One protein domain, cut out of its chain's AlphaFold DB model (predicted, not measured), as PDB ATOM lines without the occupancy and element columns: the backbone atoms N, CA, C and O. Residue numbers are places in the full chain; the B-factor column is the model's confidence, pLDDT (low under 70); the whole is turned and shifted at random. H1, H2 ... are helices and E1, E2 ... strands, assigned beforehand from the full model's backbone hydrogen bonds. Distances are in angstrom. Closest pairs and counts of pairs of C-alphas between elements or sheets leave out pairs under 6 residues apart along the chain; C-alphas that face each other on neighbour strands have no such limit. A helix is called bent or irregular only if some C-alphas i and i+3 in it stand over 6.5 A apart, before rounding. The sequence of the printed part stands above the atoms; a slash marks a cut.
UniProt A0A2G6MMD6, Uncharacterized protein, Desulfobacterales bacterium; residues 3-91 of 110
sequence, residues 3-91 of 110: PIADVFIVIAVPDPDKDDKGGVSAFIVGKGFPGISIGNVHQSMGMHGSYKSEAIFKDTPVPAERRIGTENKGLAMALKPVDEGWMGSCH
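This is residues 3 to 91 of the 110 residues of an uncharacterized protein of Desulfobacterales bacterium (UniProt A0A2G6MMD6). Two separate strand hairpins and one long helix make a loose model: hairpin E1 and E2 lies nearest the middle, hairpin E3 and E4 lies off to one side, and H1 starts beside the first hairpin and sticks out with residues 79 to 90. The long stretch of residues 58 to 73 leads back from the second hairpin to the first, where residues 67 to 68 pair with E2. The printed part has 89 residues, with four named strands and one named helix in the order E1, E2, E3, E4, H1; each two-stranded sheet is antiparallel. The class is mixed, helices and strands, with 42 residues, under half, in named elements. The whole is loose, with a radius of gyration of the C-alphas of 15.3 A and spans of 40 by 35 by 23 A.

E1 is residues 7 to 12, 15.5 A from first to last C-alpha, beginning with C-alpha 7 at (-44.912, -35.212, -9.912). E2 is residues 25 to 30, 16.3 A. E3 is residues 36 to 42, 17.6 A, and E4 is residues 52 to 57, 16.1 A. H1 is residues 74 to 90, 25.9 A, from C-alpha 74 at (-48.857, -48.374, -20.138) to C-alpha 90 at (-47.920, -27.973, -36.130). H1 is neither bent nor irregular, but only just: C-alphas 78 and 81 are 6.5 A apart.

E1 and E2 are a hairpin, antiparallel at 152 degrees between their directions, with N 10 and O 27 within hydrogen-bond range at 2.8 A and N 12 and O 25 at 2.9 A. Residues 26 to 27 of E2 also pair with residues 67 to 68, antiparallel. The closest C-alphas of E2 and H1 are those of Ser 25 and Gly 74, 4.0 A apart. Those of E1 and H1 are Ile 11 and Gly 74, 6.9 A apart. E3 and E4 are a second hairpin, antiparallel at 155 degrees, with N 39 and O 54 within hydrogen-bond range at 2.8 A. E1 is apart from E3 and E4, and E3 is apart from H1. In H1, 10 of 13 O i to N i+4 pairs are within hydrogen-bond range.

The C-alphas farthest apart are those of Asp 17 and His 91, 42.2 A. Residues 79 to 91, of which 79 to 90 belong to H1, stand free; the body without them spans 39 by 26 by 21 A. The links E1 to E2 and E4 to H1 are long. The printed part has no cut. The mean pLDDT of the printed part is 74.0, and 15 residues are under 70, among them residues 15 to 23 and 87 to 89.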
ATOM      1  N   PRO A   3     -36.140 -30.126 -12.441       63.09
ATOM      2  CA  PRO A   3     -35.774 -29.717 -11.075       63.09
ATOM      3  C   PRO A   3     -36.928 -29.074 -10.281       63.09
ATOM      4  O   PRO A   3     -36.911 -29.078  -9.047       63.09
ATOM      5  N   ILE A   4     -37.949 -28.565 -10.981       73.88
ATOM      6  CA  ILE A   4     -39.136 -27.918 -10.401       73.88
ATOM      7  C   ILE A   4     -40.385 -28.814 -10.433       73.88
ATOM      8  O   ILE A   4     -41.450 -28.365 -10.037       73.88
ATOM      9  N   ALA A   5     -40.284 -30.052 -10.923       73.00
ATOM     10  CA  ALA A   5     -41.430 -30.951 -11.026       73.00
ATOM     11  C   ALA A   5     -41.742 -31.610  -9.674       73.00
ATOM     12  O   ALA A   5     -40.861 -32.212  -9.063       73.00
ATOM     13  N   ASP A   6     -42.998 -31.529  -9.233       76.25
ATOM     14  CA  ASP A   6     -43.478 -32.189  -8.008       76.25
ATOM     15  C   ASP A   6     -43.944 -33.631  -8.251       76.25
ATOM     16  O   ASP A   6     -43.932 -34.466  -7.341       76.25
ATOM     17  N   VAL A   7     -44.345 -33.930  -9.490       82.06
ATOM     18  CA  VAL A   7     -44.912 -35.212  -9.912       82.06
ATOM     19  C   VAL A   7     -44.262 -35.659 -11.218       82.06
ATOM     20  O   VAL A   7     -44.095 -34.871 -12.147       82.06
ATOM     21  N   PHE A   8     -43.932 -36.945 -11.290       80.75
ATOM     22  CA  PHE A   8     -43.334 -37.613 -12.435       80.75
ATOM     23  C   PHE A   8     -44.252 -38.735 -12.914       80.75
ATOM     24  O   PHE A   8     -44.762 -39.522 -12.114       80.75
ATOM     25  N   ILE A   9     -44.435 -38.823 -14.229       82.25
ATOM     26  CA  ILE A   9     -45.044 -39.987 -14.873       82.25
ATOM     27  C   ILE A   9     -43.891 -40.883 -15.316       82.25
ATOM     28  O   ILE A   9     -43.111 -40.507 -16.188       82.25
ATOM     29  N   VAL A  10     -43.763 -42.045 -14.682       81.25
ATOM     30  CA  VAL A  10     -42.685 -43.004 -14.931       81.25
ATOM     31  C   VAL A  10     -43.260 -44.208 -15.656       81.25
ATOM     32  O   VAL A  10     -44.233 -44.806 -15.206       81.25
ATOM     33  N   ILE A  11     -42.658 -44.574 -16.781       81.00
ATOM     34  CA  ILE A  11     -43.009 -45.783 -17.524       81.00
ATOM     35  C   ILE A  11     -41.959 -46.828 -17.170       81.00
ATOM     36  O   ILE A  11     -40.777 -46.622 -17.434       81.00
ATOM     37  N   ALA A  12     -42.386 -47.923 -16.549       78.25
ATOM     38  CA  ALA A  12     -41.495 -48.987 -16.103       78.25
ATOM     39  C   ALA A  12     -42.006 -50.356 -16.559       78.25
ATOM     40  O   ALA A  12     -43.211 -50.560 -16.737       78.25
ATOM     41  N   VAL A  13     -41.079 -51.292 -16.746       79.06
ATOM     42  CA  VAL A  13     -41.384 -52.700 -17.014       79.06
ATOM     43  C   VAL A  13     -41.449 -53.420 -15.661       79.06
ATOM     44  O   VAL A  13     -40.440 -53.432 -14.959       79.06
ATOM     45  N   PRO A  14     -42.610 -53.960 -15.252       70.62
ATOM     46  CA  PRO A  14     -42.769 -54.581 -13.935       70.62
ATOM     47  C   PRO A  14     -42.025 -55.918 -13.790       70.62
ATOM     48  O   PRO A  14     -41.567 -56.216 -12.694       70.62
ATOM     49  N   ASP A  15     -41.876 -56.688 -14.874       69.19
ATOM     50  CA  ASP A  15     -41.156 -57.971 -14.906       69.19
ATOM     51  C   ASP A  15     -40.224 -58.004 -16.133       69.19
ATOM     52  O   ASP A  15     -40.708 -58.230 -17.247       69.19
ATOM     53  N   PRO A  16     -38.905 -57.782 -15.975       64.56
ATOM     54  CA  PRO A  16     -37.960 -57.833 -17.091       64.56
ATOM     55  C   PRO A  16     -37.722 -59.259 -17.617       64.56
ATOM     56  O   PRO A  16     -37.332 -59.416 -18.769       64.56
ATOM     57  N   ASP A  17     -37.989 -60.289 -16.805       65.06
ATOM     58  CA  ASP A  17     -37.773 -61.703 -17.154       65.06
ATOM     59  C   ASP A  17     -38.931 -62.336 -17.950       65.06
ATOM     60  O   ASP A  17     -38.839 -63.480 -18.393       65.06
ATOM     61  N   LYS A  18     -40.052 -61.624 -18.139       59.50
ATOM     62  CA  LYS A  18     -41.173 -62.103 -18.963       59.50
ATOM     63  C   LYS A  18     -41.021 -61.606 -20.402       59.50
ATOM     64  O   LYS A  18     -41.546 -60.544 -20.741       59.50
ATOM     65  N   ASP A  19     -40.350 -62.419 -21.221       47.59
ATOM     66  CA  ASP A  19     -40.222 -62.319 -22.686       47.59
ATOM     67  C   ASP A  19     -41.384 -61.561 -23.352       47.59
ATOM     68  O   ASP A  19     -42.523 -62.038 -23.338       47.59
ATOM     69  N   ASP A  20     -41.083 -60.380 -23.914       51.53
ATOM     70  CA  ASP A  20     -41.842 -59.559 -24.885       51.53
ATOM     71  C   ASP A  20     -43.353 -59.306 -24.649       51.53
ATOM     72  O   ASP A  20     -44.017 -58.621 -25.432       51.53
ATOM     73  N   LYS A  21     -43.925 -59.801 -23.551       51.44
ATOM     74  CA  LYS A  21     -45.344 -59.680 -23.171       51.44
ATOM     75  C   LYS A  21     -45.539 -59.030 -21.805       51.44
ATOM     76  O   LYS A  21     -46.680 -58.720 -21.456       51.44
ATOM     77  N   GLY A  22     -44.463 -58.805 -21.045       55.91
ATOM     78  CA  GLY A  22     -44.464 -58.159 -19.727       55.91
ATOM     79  C   GLY A  22     -44.722 -56.653 -19.780       55.91
ATOM     80  O   GLY A  22     -44.012 -55.908 -19.122       55.91
ATOM     81  N   GLY A  23     -45.672 -56.222 -20.619       67.75
ATOM     82  CA  GLY A  23     -45.886 -54.854 -21.089       67.75
ATOM     83  C   GLY A  23     -45.545 -53.735 -20.101       67.75
ATOM     84  O   GLY A  23     -45.708 -53.819 -18.889       67.75
ATOM     85  N   VAL A  24     -45.119 -52.599 -20.638       75.62
ATOM     86  CA  VAL A  24     -44.824 -51.436 -19.798       75.62
ATOM     87  C   VAL A  24     -46.068 -50.979 -19.032       75.62
ATOM     88  O   VAL A  24     -47.195 -51.038 -19.530       75.62
ATOM     89  N   SER A  25     -45.861 -50.497 -17.814       79.50
ATOM     90  CA  SER A  25     -46.885 -49.894 -16.966       79.50
ATOM     91  C   SER A  25     -46.480 -48.461 -16.632       79.50
ATOM     92  O   SER A  25     -45.298 -48.164 -16.466       79.50
ATOM     93  N   ALA A  26     -47.459 -47.561 -16.568       81.69
ATOM     94  CA  ALA A  26     -47.231 -46.169 -16.200       81.69
ATOM     95  C   ALA A  26     -47.534 -45.967 -14.711       81.69
ATOM     96  O   ALA A  26     -48.527 -46.485 -14.203       81.69
ATOM     97  N   PHE A  27     -46.704 -45.198 -14.018       83.00
ATOM     98  CA  PHE A  27     -46.799 -44.930 -12.588       83.00
ATOM     99  C   PHE A  27     -46.699 -43.434 -12.318       83.00
ATOM    100  O   PHE A  27     -45.926 -42.728 -12.965       83.00
ATOM    101  N   ILE A  28     -47.459 -42.960 -11.332       83.81
ATOM    102  CA  ILE A  28     -47.330 -41.603 -10.805       83.81
ATOM    103  C   ILE A  28     -46.409 -41.647  -9.598       83.81
ATOM    104  O   ILE A  28     -46.705 -42.299  -8.593       83.81
ATOM    105  N   VAL A  29     -45.307 -40.916  -9.683       81.19
ATOM    106  CA  VAL A  29     -44.306 -40.851  -8.629       81.19
ATOM    107  C   VAL A  29     -44.132 -39.403  -8.197       81.19
ATOM    108  O   VAL A  29     -43.897 -38.520  -9.015       81.19
ATOM    109  N   GLY A  30     -44.277 -39.138  -6.903       81.06
ATOM    110  CA  GLY A  30     -44.041 -37.805  -6.348       81.06
ATOM    111  C   GLY A  30     -42.557 -37.570  -6.076       81.06
ATOM    112  O   GLY A  30     -41.828 -38.505  -5.758       81.06
ATOM    113  N   LYS A  31     -42.115 -36.310  -6.104       74.00
ATOM    114  CA  LYS A  31     -40.736 -35.914  -5.760       74.00
ATOM    115  C   LYS A  31     -40.298 -36.352  -4.352       74.00
ATOM    116  O   LYS A  31     -39.112 -36.536  -4.113       74.00
ATOM    117  N   GLY A  32     -41.245 -36.522  -3.428       76.44
ATOM    118  CA  GLY A  32     -40.983 -36.901  -2.032       76.44
ATOM    119  C   GLY A  32     -40.748 -38.392  -1.776       76.44
ATOM    120  O   GLY A  32     -40.648 -38.789  -0.618       76.44
ATOM    121  N   PHE A  33     -40.710 -39.237  -2.808       76.88
ATOM    122  CA  PHE A  33     -40.472 -40.665  -2.612       76.88
ATOM    123  C   PHE A  33     -38.996 -40.965  -2.309       76.88
ATOM    124  O   PHE A  33     -38.104 -40.347  -2.897       76.88
ATOM    125  N   PRO A  34     -38.718 -41.943  -1.430       75.69
ATOM    126  CA  PRO A  34     -37.351 -42.348  -1.136       75.69
ATOM    127  C   PRO A  34     -36.691 -42.982  -2.371       75.69
ATOM    128  O   PRO A  34     -37.329 -43.706  -3.133       75.69
ATOM    129  N   GLY A  35     -35.400 -42.710  -2.575       75.44
ATOM    130  CA  GLY A  35     -34.630 -43.271  -3.694       75.44
ATOM    131  C   GLY A  35     -34.704 -42.478  -5.004       75.44
ATOM    132  O   GLY A  35     -34.092 -42.883  -5.987       75.44
ATOM    133  N   ILE A  36     -35.400 -41.335  -5.022       79.38
ATOM    134  CA  ILE A  36     -35.390 -40.411  -6.161       79.38
ATOM    135  C   ILE A  36     -34.310 -39.361  -5.949       79.38
ATOM    136  O   ILE A  36     -34.312 -38.648  -4.944       79.38
ATOM    137  N   SER A  37     -33.418 -39.218  -6.920       78.44
ATOM    138  CA  SER A  37     -32.486 -38.100  -6.987       78.44
ATOM    139  C   SER A  37     -32.573 -37.414  -8.342       78.44
ATOM    140  O   SER A  37     -32.752 -38.038  -9.385       78.44
ATOM    141  N   ILE A  38     -32.484 -36.087  -8.323       79.56
ATOM    142  CA  ILE A  38     -32.409 -35.289  -9.543       79.56
ATOM    143  C   ILE A  38     -30.928 -35.032  -9.801       79.56
ATOM    144  O   ILE A  38     -30.236 -34.482  -8.944       79.56
ATOM    145  N   GLY A  39     -30.445 -35.475 -10.958       77.38
ATOM    146  CA  GLY A  39     -29.077 -35.267 -11.407       77.38
ATOM    147  C   GLY A  39     -28.800 -33.814 -11.793       77.38
ATOM    148  O   GLY A  39     -29.637 -32.919 -11.645       77.38
ATOM    149  N   ASN A  40     -27.606 -33.575 -12.331       78.50
ATOM    150  CA  ASN A  40     -27.204 -32.232 -12.734       78.50
ATOM    151  C   ASN A  40     -28.090 -31.676 -13.855       78.50
ATOM    152  O   ASN A  40     -28.573 -32.396 -14.733       78.50
ATOM    153  N   VAL A  41     -28.283 -30.355 -13.831       76.50
ATOM    154  CA  VAL A  41     -28.957 -29.644 -14.917       76.50
ATOM    155  C   VAL A  41     -28.039 -29.652 -16.134       76.50
ATOM    156  O   VAL A  41     -26.937 -29.102 -16.105       76.50
ATOM    157  N   HIS A  42     -28.500 -30.275 -17.212       75.00
ATOM    158  CA  HIS A  42     -27.780 -30.333 -18.470       75.00
ATOM    159  C   HIS A  42     -27.874 -29.000 -19.208       75.00
ATOM    160  O   HIS A  42     -28.964 -28.482 -19.467       75.00
ATOM    161  N   GLN A  43     -26.715 -28.484 -19.613       77.69
ATOM    162  CA  GLN A  43     -26.631 -27.357 -20.532       77.69
ATOM    163  C   GLN A  43     -26.830 -27.862 -21.961       77.69
ATOM    164  O   GLN A  43     -26.048 -28.669 -22.461       77.69
ATOM    165  N   SER A  44     -27.902 -27.417 -22.614       70.62
ATOM    166  CA  SER A  44     -28.146 -27.707 -24.028       70.62
ATOM    167  C   SER A  44     -27.751 -26.534 -24.913       70.62
ATOM    168  O   SER A  44     -27.863 -25.392 -24.494       70.62
ATOM    169  N   MET A  45     -27.377 -26.811 -26.169       85.19
ATOM    170  CA  MET A  45     -26.993 -25.782 -27.155       85.19
ATOM    171  C   MET A  45     -28.080 -24.715 -27.414       85.19
ATOM    172  O   MET A  45     -27.780 -23.626 -27.891       85.19
ATOM    173  N   GLY A  46     -29.345 -25.010 -27.105       81.00
ATOM    174  CA  GLY A  46     -30.482 -24.092 -27.207       81.00
ATOM    175  C   GLY A  46     -31.563 -24.428 -26.179       81.00
ATOM    176  O   GLY A  46     -31.386 -25.338 -25.369       81.00
ATOM    177  N   MET A  47     -32.697 -23.719 -26.209       76.38
ATOM    178  CA  MET A  47     -33.796 -23.883 -25.241       76.38
ATOM    179  C   MET A  47     -33.340 -23.704 -23.777       76.38
ATOM    180  O   MET A  47     -33.708 -24.475 -22.893       76.38
ATOM    181  N   HIS A  48     -32.525 -22.676 -23.524       75.44
ATOM    182  CA  HIS A  48     -31.945 -22.382 -22.206       75.44
ATOM    183  C   HIS A  48     -32.994 -22.092 -21.114       75.44
ATOM    184  O   HIS A  48     -32.711 -22.285 -19.936       75.44
ATOM    185  N   GLY A  49     -34.215 -21.691 -21.489       73.88
ATOM    186  CA  GLY A  49     -35.342 -21.542 -20.555       73.88
ATOM    187  C   GLY A  49     -35.916 -22.872 -20.043       73.88
ATOM    188  O   GLY A  49     -36.675 -22.891 -19.078       73.88
ATOM    189  N   SER A  50     -35.539 -24.002 -20.651       70.44
ATOM    190  CA  SER A  50     -35.989 -25.331 -20.242       70.44
ATOM    191  C   SER A  50     -34.921 -26.029 -19.412       70.44
ATOM    192  O   SER A  50     -34.012 -26.661 -19.944       70.44
ATOM    193  N   TYR A  51     -35.082 -25.992 -18.089       74.50
ATOM    194  CA  TYR A  51     -34.204 -26.699 -17.152       74.50
ATOM    195  C   TYR A  51     -34.308 -28.224 -17.306       74.50
ATOM    196  O   TYR A  51     -35.209 -28.851 -16.748       74.50
ATOM    197  N   LYS A  52     -33.432 -28.844 -18.086       70.56
ATOM    198  CA  LYS A  52     -33.399 -30.302 -18.255       70.56
ATOM    199  C   LYS A  52     -32.399 -30.888 -17.269       70.56
ATOM    200  O   LYS A  52     -31.284 -30.396 -17.179       70.56
ATOM    201  N   SER A  53     -32.794 -31.912 -16.535       79.00
ATOM    202  CA  SER A  53     -31.925 -32.657 -15.622       79.00
ATOM    203  C   SER A  53     -32.223 -34.141 -15.772       79.00
ATOM    204  O   SER A  53     -33.225 -34.506 -16.376       79.00
ATOM    205  N   GLU A  54     -31.372 -34.999 -15.238       75.94
ATOM    206  CA  GLU A  54     -31.677 -36.426 -15.147       75.94
ATOM    207  C   GLU A  54     -32.539 -36.702 -13.907       75.94
ATOM    208  O   GLU A  54     -32.382 -36.034 -12.884       75.94
ATOM    209  N   ALA A  55     -33.466 -37.656 -13.989       78.06
ATOM    210  CA  ALA A  55     -34.180 -38.182 -12.829       78.06
ATOM    211  C   ALA A  55     -33.728 -39.627 -12.615       78.06
ATOM    212  O   ALA A  55     -33.939 -40.480 -13.476       78.06
ATOM    213  N   ILE A  56     -33.083 -39.881 -11.481       80.75
ATOM    214  CA  ILE A  56     -32.501 -41.170 -11.124       80.75
ATOM    215  C   ILE A  56     -33.414 -41.808 -10.079       80.75
ATOM    216  O   ILE A  56     -33.656 -41.233  -9.017       80.75
ATOM    217  N   PHE A  57     -33.911 -43.003 -10.386       81.06
ATOM    218  CA  PHE A  57     -34.753 -43.799  -9.498       81.06
ATOM    219  C   PHE A  57     -33.945 -45.013  -9.043       81.06
ATOM    220  O   PHE A  57     -33.640 -45.890  -9.849       81.06
ATOM    221  N   LYS A  58     -33.562 -45.050  -7.765       78.50
ATOM    222  CA  LYS A  58     -32.786 -46.144  -7.174       78.50
ATOM    223  C   LYS A  58     -33.572 -46.769  -6.032       78.50
ATOM    224  O   LYS A  58     -33.749 -46.138  -4.995       78.50
ATOM    225  N   ASP A  59     -34.028 -48.002  -6.244       77.62
ATOM    226  CA  ASP A  59     -34.776 -48.796  -5.261       77.62
ATOM    227  C   ASP A  59     -35.976 -48.039  -4.661       77.62
ATOM    228  O   ASP A  59     -36.243 -48.105  -3.463       77.62
ATOM    229  N   THR A  60     -36.696 -47.277  -5.493       76.62
ATOM    230  CA  THR A  60     -37.858 -46.493  -5.060       76.62
ATOM    231  C   THR A  60     -39.089 -47.395  -4.930       76.62
ATOM    232  O   THR A  60     -39.610 -47.854  -5.951       76.62
ATOM    233  N   PRO A  61     -39.618 -47.628  -3.712       74.25
ATOM    234  CA  PRO A  61     -40.840 -48.398  -3.533       74.25
ATOM    235  C   PRO A  61     -42.041 -47.576  -4.013       74.25
ATOM    236  O   PRO A  61     -42.460 -46.610  -3.370       74.25
ATOM    237  N   VAL A  62     -42.616 -47.963  -5.152       78.00
ATOM    238  CA  VAL A  62     -43.849 -47.366  -5.678       78.00
ATOM    239  C   VAL A  62     -45.005 -48.346  -5.455       78.00
ATOM    240  O   VAL A  62     -44.968 -49.454  -5.990       78.00
ATOM    241  N   PRO A  63     -46.038 -47.984  -4.670       75.19
ATOM    242  CA  PRO A  63     -47.181 -48.859  -4.453       75.19
ATOM    243  C   PRO A  63     -47.992 -49.026  -5.743       75.19
ATOM    244  O   PRO A  63     -48.175 -48.072  -6.503       75.19
ATOM    245  N   ALA A  64     -48.538 -50.227  -5.953       75.62
ATOM    246  CA  ALA A  64     -49.315 -50.571  -7.146       75.62
ATOM    247  C   ALA A  64     -50.571 -49.697  -7.338       75.62
ATOM    248  O   ALA A  64     -51.027 -49.519  -8.464       75.62
ATOM    249  N   GLU A  65     -51.095 -49.098  -6.266       76.69
ATOM    250  CA  GLU A  65     -52.229 -48.160  -6.300       76.69
ATOM    251  C   GLU A  65     -51.940 -46.883  -7.101       76.69
ATOM    252  O   GLU A  65     -52.858 -46.244  -7.605       76.69
ATOM    253  N   ARG A  66     -50.663 -46.506  -7.255       74.56
ATOM    254  CA  ARG A  66     -50.246 -45.332  -8.040       74.56
ATOM    255  C   ARG A  66     -49.975 -45.654  -9.511       74.56
ATOM    256  O   ARG A  66     -49.461 -44.809 -10.247       74.56
ATOM    257  N   ARG A  67     -50.308 -46.871  -9.946       79.69
ATOM    258  CA  ARG A  67     -50.255 -47.286 -11.347       79.69
ATOM    259  C   ARG A  67     -51.416 -46.665 -12.121       79.69
ATOM    260  O   ARG A  67     -52.574 -46.793 -11.737       79.69
ATOM    261  N   ILE A  68     -51.107 -46.026 -13.245       75.75
ATOM    262  CA  ILE A  68     -52.106 -45.487 -14.165       75.75
ATOM    263  C   ILE A  68     -52.570 -46.610 -15.090       75.75
ATOM    264  O   ILE A  68     -51.799 -47.132 -15.899       75.75
ATOM    265  N   GLY A  69     -53.859 -46.929 -15.018       74.25
ATOM    266  CA  GLY A  69     -54.493 -47.892 -15.908       74.25
ATOM    267  C   GLY A  69     -54.196 -49.347 -15.544       74.25
ATOM    268  O   GLY A  69     -53.990 -49.703 -14.384       74.25
ATOM    269  N   THR A  70     -54.252 -50.219 -16.552       73.25
ATOM    270  CA  THR A  70     -54.087 -51.667 -16.375       73.25
ATOM    271  C   THR A  70     -52.624 -52.074 -16.492       73.25
ATOM    272  O   THR A  70     -51.877 -51.512 -17.295       73.25
ATOM    273  N   GLU A  71     -52.238 -53.100 -15.731       70.19
ATOM    274  CA  GLU A  71     -50.942 -53.762 -15.885       70.19
ATOM    275  C   GLU A  71     -50.695 -54.123 -17.350       70.19
ATOM    276  O   GLU A  71     -51.600 -54.602 -18.040       70.19
ATOM    277  N   ASN A  72     -49.482 -53.860 -17.826       70.50
ATOM    278  CA  ASN A  72     -49.030 -54.164 -19.183       70.50
ATOM    279  C   ASN A  72     -49.683 -53.345 -20.314       70.50
ATOM    280  O   ASN A  72     -49.458 -53.634 -21.489       70.50
ATOM    281  N   LYS A  73     -50.462 -52.298 -19.995       71.44
ATOM    282  CA  LYS A  73     -51.093 -51.394 -20.982       71.44
ATOM    283  C   LYS A  73     -50.588 -49.948 -20.930       71.44
ATOM    284  O   LYS A  73     -51.196 -49.057 -21.520       71.44
ATOM    285  N   GLY A  74     -49.464 -49.699 -20.264       68.69
ATOM    286  CA  GLY A  74     -48.857 -48.374 -20.138       68.69
ATOM    287  C   GLY A  74     -48.351 -47.785 -21.458       68.69
ATOM    288  O   GLY A  74     -48.307 -46.566 -21.582       68.69
ATOM    289  N   LEU A  75     -48.035 -48.607 -22.469       70.12
ATOM    290  CA  LEU A  75     -47.441 -48.127 -23.729       70.12
ATOM    291  C   LEU A  75     -48.418 -47.266 -24.526       70.12
ATOM    292  O   LEU A  75     -48.085 -46.167 -24.956       70.12
ATOM    293  N   ALA A  76     -49.652 -47.747 -24.679       71.19
ATOM    294  CA  ALA A  76     -50.699 -47.003 -25.368       71.19
ATOM    295  C   ALA A  76     -51.023 -45.685 -24.645       71.19
ATOM    296  O   ALA A  76     -51.365 -44.697 -25.284       71.19
ATOM    297  N   MET A  77     -50.889 -45.657 -23.316       72.44
ATOM    298  CA  MET A  77     -51.079 -44.440 -22.525       72.44
ATOM    299  C   MET A  77     -49.902 -43.471 -22.660       72.44
ATOM    300  O   MET A  77     -50.120 -42.266 -22.653       72.44
ATOM    301  N   ALA A  78     -48.680 -43.978 -22.819       71.19
ATOM    302  CA  ALA A  78     -47.482 -43.172 -23.031       71.19
ATOM    303  C   ALA A  78     -47.443 -42.496 -24.408       71.19
ATOM    304  O   ALA A  78     -46.935 -41.386 -24.529       71.19
ATOM    305  N   LEU A  79     -47.977 -43.157 -25.439       76.94
ATOM    306  CA  LEU A  79     -47.951 -42.652 -26.814       76.94
ATOM    307  C   LEU A  79     -49.002 -41.563 -27.075       76.94
ATOM    308  O   LEU A  79     -48.737 -40.638 -27.835       76.94
ATOM    309  N   LYS A  80     -50.154 -41.603 -26.394       76.69
ATOM    310  CA  LYS A  80     -51.230 -40.613 -26.586       76.69
ATOM    311  C   LYS A  80     -50.789 -39.149 -26.383       76.69
ATOM    312  O   LYS A  80     -51.015 -38.353 -27.291       76.69
ATOM    313  N   PRO A  81     -50.117 -38.774 -25.273       75.69
ATOM    314  CA  PRO A  81     -49.615 -37.410 -25.101       75.69
ATOM    315  C   PRO A  81     -48.586 -36.993 -26.159       75.69
ATOM    316  O   PRO A  81     -48.446 -35.805 -26.441       75.69
ATOM    317  N   VAL A  82     -47.845 -37.948 -26.732       78.00
ATOM    318  CA  VAL A  82     -46.855 -37.672 -27.783       78.00
ATOM    319  C   VAL A  82     -47.556 -37.313 -29.089       78.00
ATOM    320  O   VAL A  82     -47.184 -36.320 -29.711       78.00
ATOM    321  N   ASP A  83     -48.599 -38.058 -29.463       77.19
ATOM    322  CA  ASP A  83     -49.405 -37.774 -30.656       77.19
ATOM    323  C   ASP A  83     -50.095 -36.401 -30.552       77.19
ATOM    324  O   ASP A  83     -50.050 -35.593 -31.483       77.19
ATOM    325  N   GLU A  84     -50.676 -36.089 -29.390       74.44
ATOM    326  CA  GLU A  84     -51.291 -34.784 -29.114       74.44
ATOM    327  C   GLU A  84     -50.259 -33.645 -29.135       74.44
ATOM    328  O   GLU A  84     -50.493 -32.593 -29.736       74.44
ATOM    329  N   GLY A  85     -49.086 -33.862 -28.531       72.56
ATOM    330  CA  GLY A  85     -47.986 -32.898 -28.543       72.56
ATOM    331  C   GLY A  85     -47.452 -32.631 -29.951       72.56
ATOM    332  O   GLY A  85     -47.146 -31.485 -30.294       72.56
ATOM    333  N   TRP A  86     -47.396 -33.663 -30.796       74.50
ATOM    334  CA  TRP A  86     -47.016 -33.522 -32.196       74.50
ATOM    335  C   TRP A  86     -48.006 -32.636 -32.952       74.50
ATOM    336  O   TRP A  86     -47.586 -31.698 -33.634       74.50
ATOM    337  N   MET A  87     -49.312 -32.859 -32.779       69.94
ATOM    338  CA  MET A  87     -50.334 -31.998 -33.384       69.94
ATOM    339  C   MET A  87     -50.239 -30.549 -32.892       69.94
ATOM    340  O   MET A  87     -50.322 -29.621 -33.699       69.94
ATOM    341  N   GLY A  88     -49.989 -30.345 -31.594       64.44
ATOM    342  CA  GLY A  88     -49.799 -29.014 -31.013       64.44
ATOM    343  C   GLY A  88     -48.604 -28.258 -31.603       64.44
ATOM    344  O   GLY A  88     -48.665 -27.040 -31.766       64.44
ATOM    345  N   SER A  89     -47.542 -28.969 -31.997       67.44
ATOM    346  CA  SER A  89     -46.370 -28.349 -32.628       67.44
ATOM    347  C   SER A  89     -46.670 -27.767 -34.016       67.44
ATOM    348  O   SER A  89     -46.142 -26.715 -34.373       67.44
ATOM    349  N   CYS A  90     -47.550 -28.415 -34.787       70.75
ATOM    350  CA  CYS A  90     -47.920 -27.973 -36.130       70.75
ATOM    351  C   CYS A  90     -48.947 -26.833 -36.119       70.75
ATOM    352  O   CYS A  90     -49.075 -26.120 -37.115       70.75
ATOM    353  N   HIS A  91     -49.682 -26.648 -35.016       59.88
ATOM    354  CA  HIS A  91     -50.726 -25.634 -34.914       59.88
ATOM    355  C   HIS A  91     -50.774 -24.966 -33.520       59.88
ATOM    356  O   HIS A  91     -51.655 -25.263 -32.708       59.88
TER     357      HIS A  91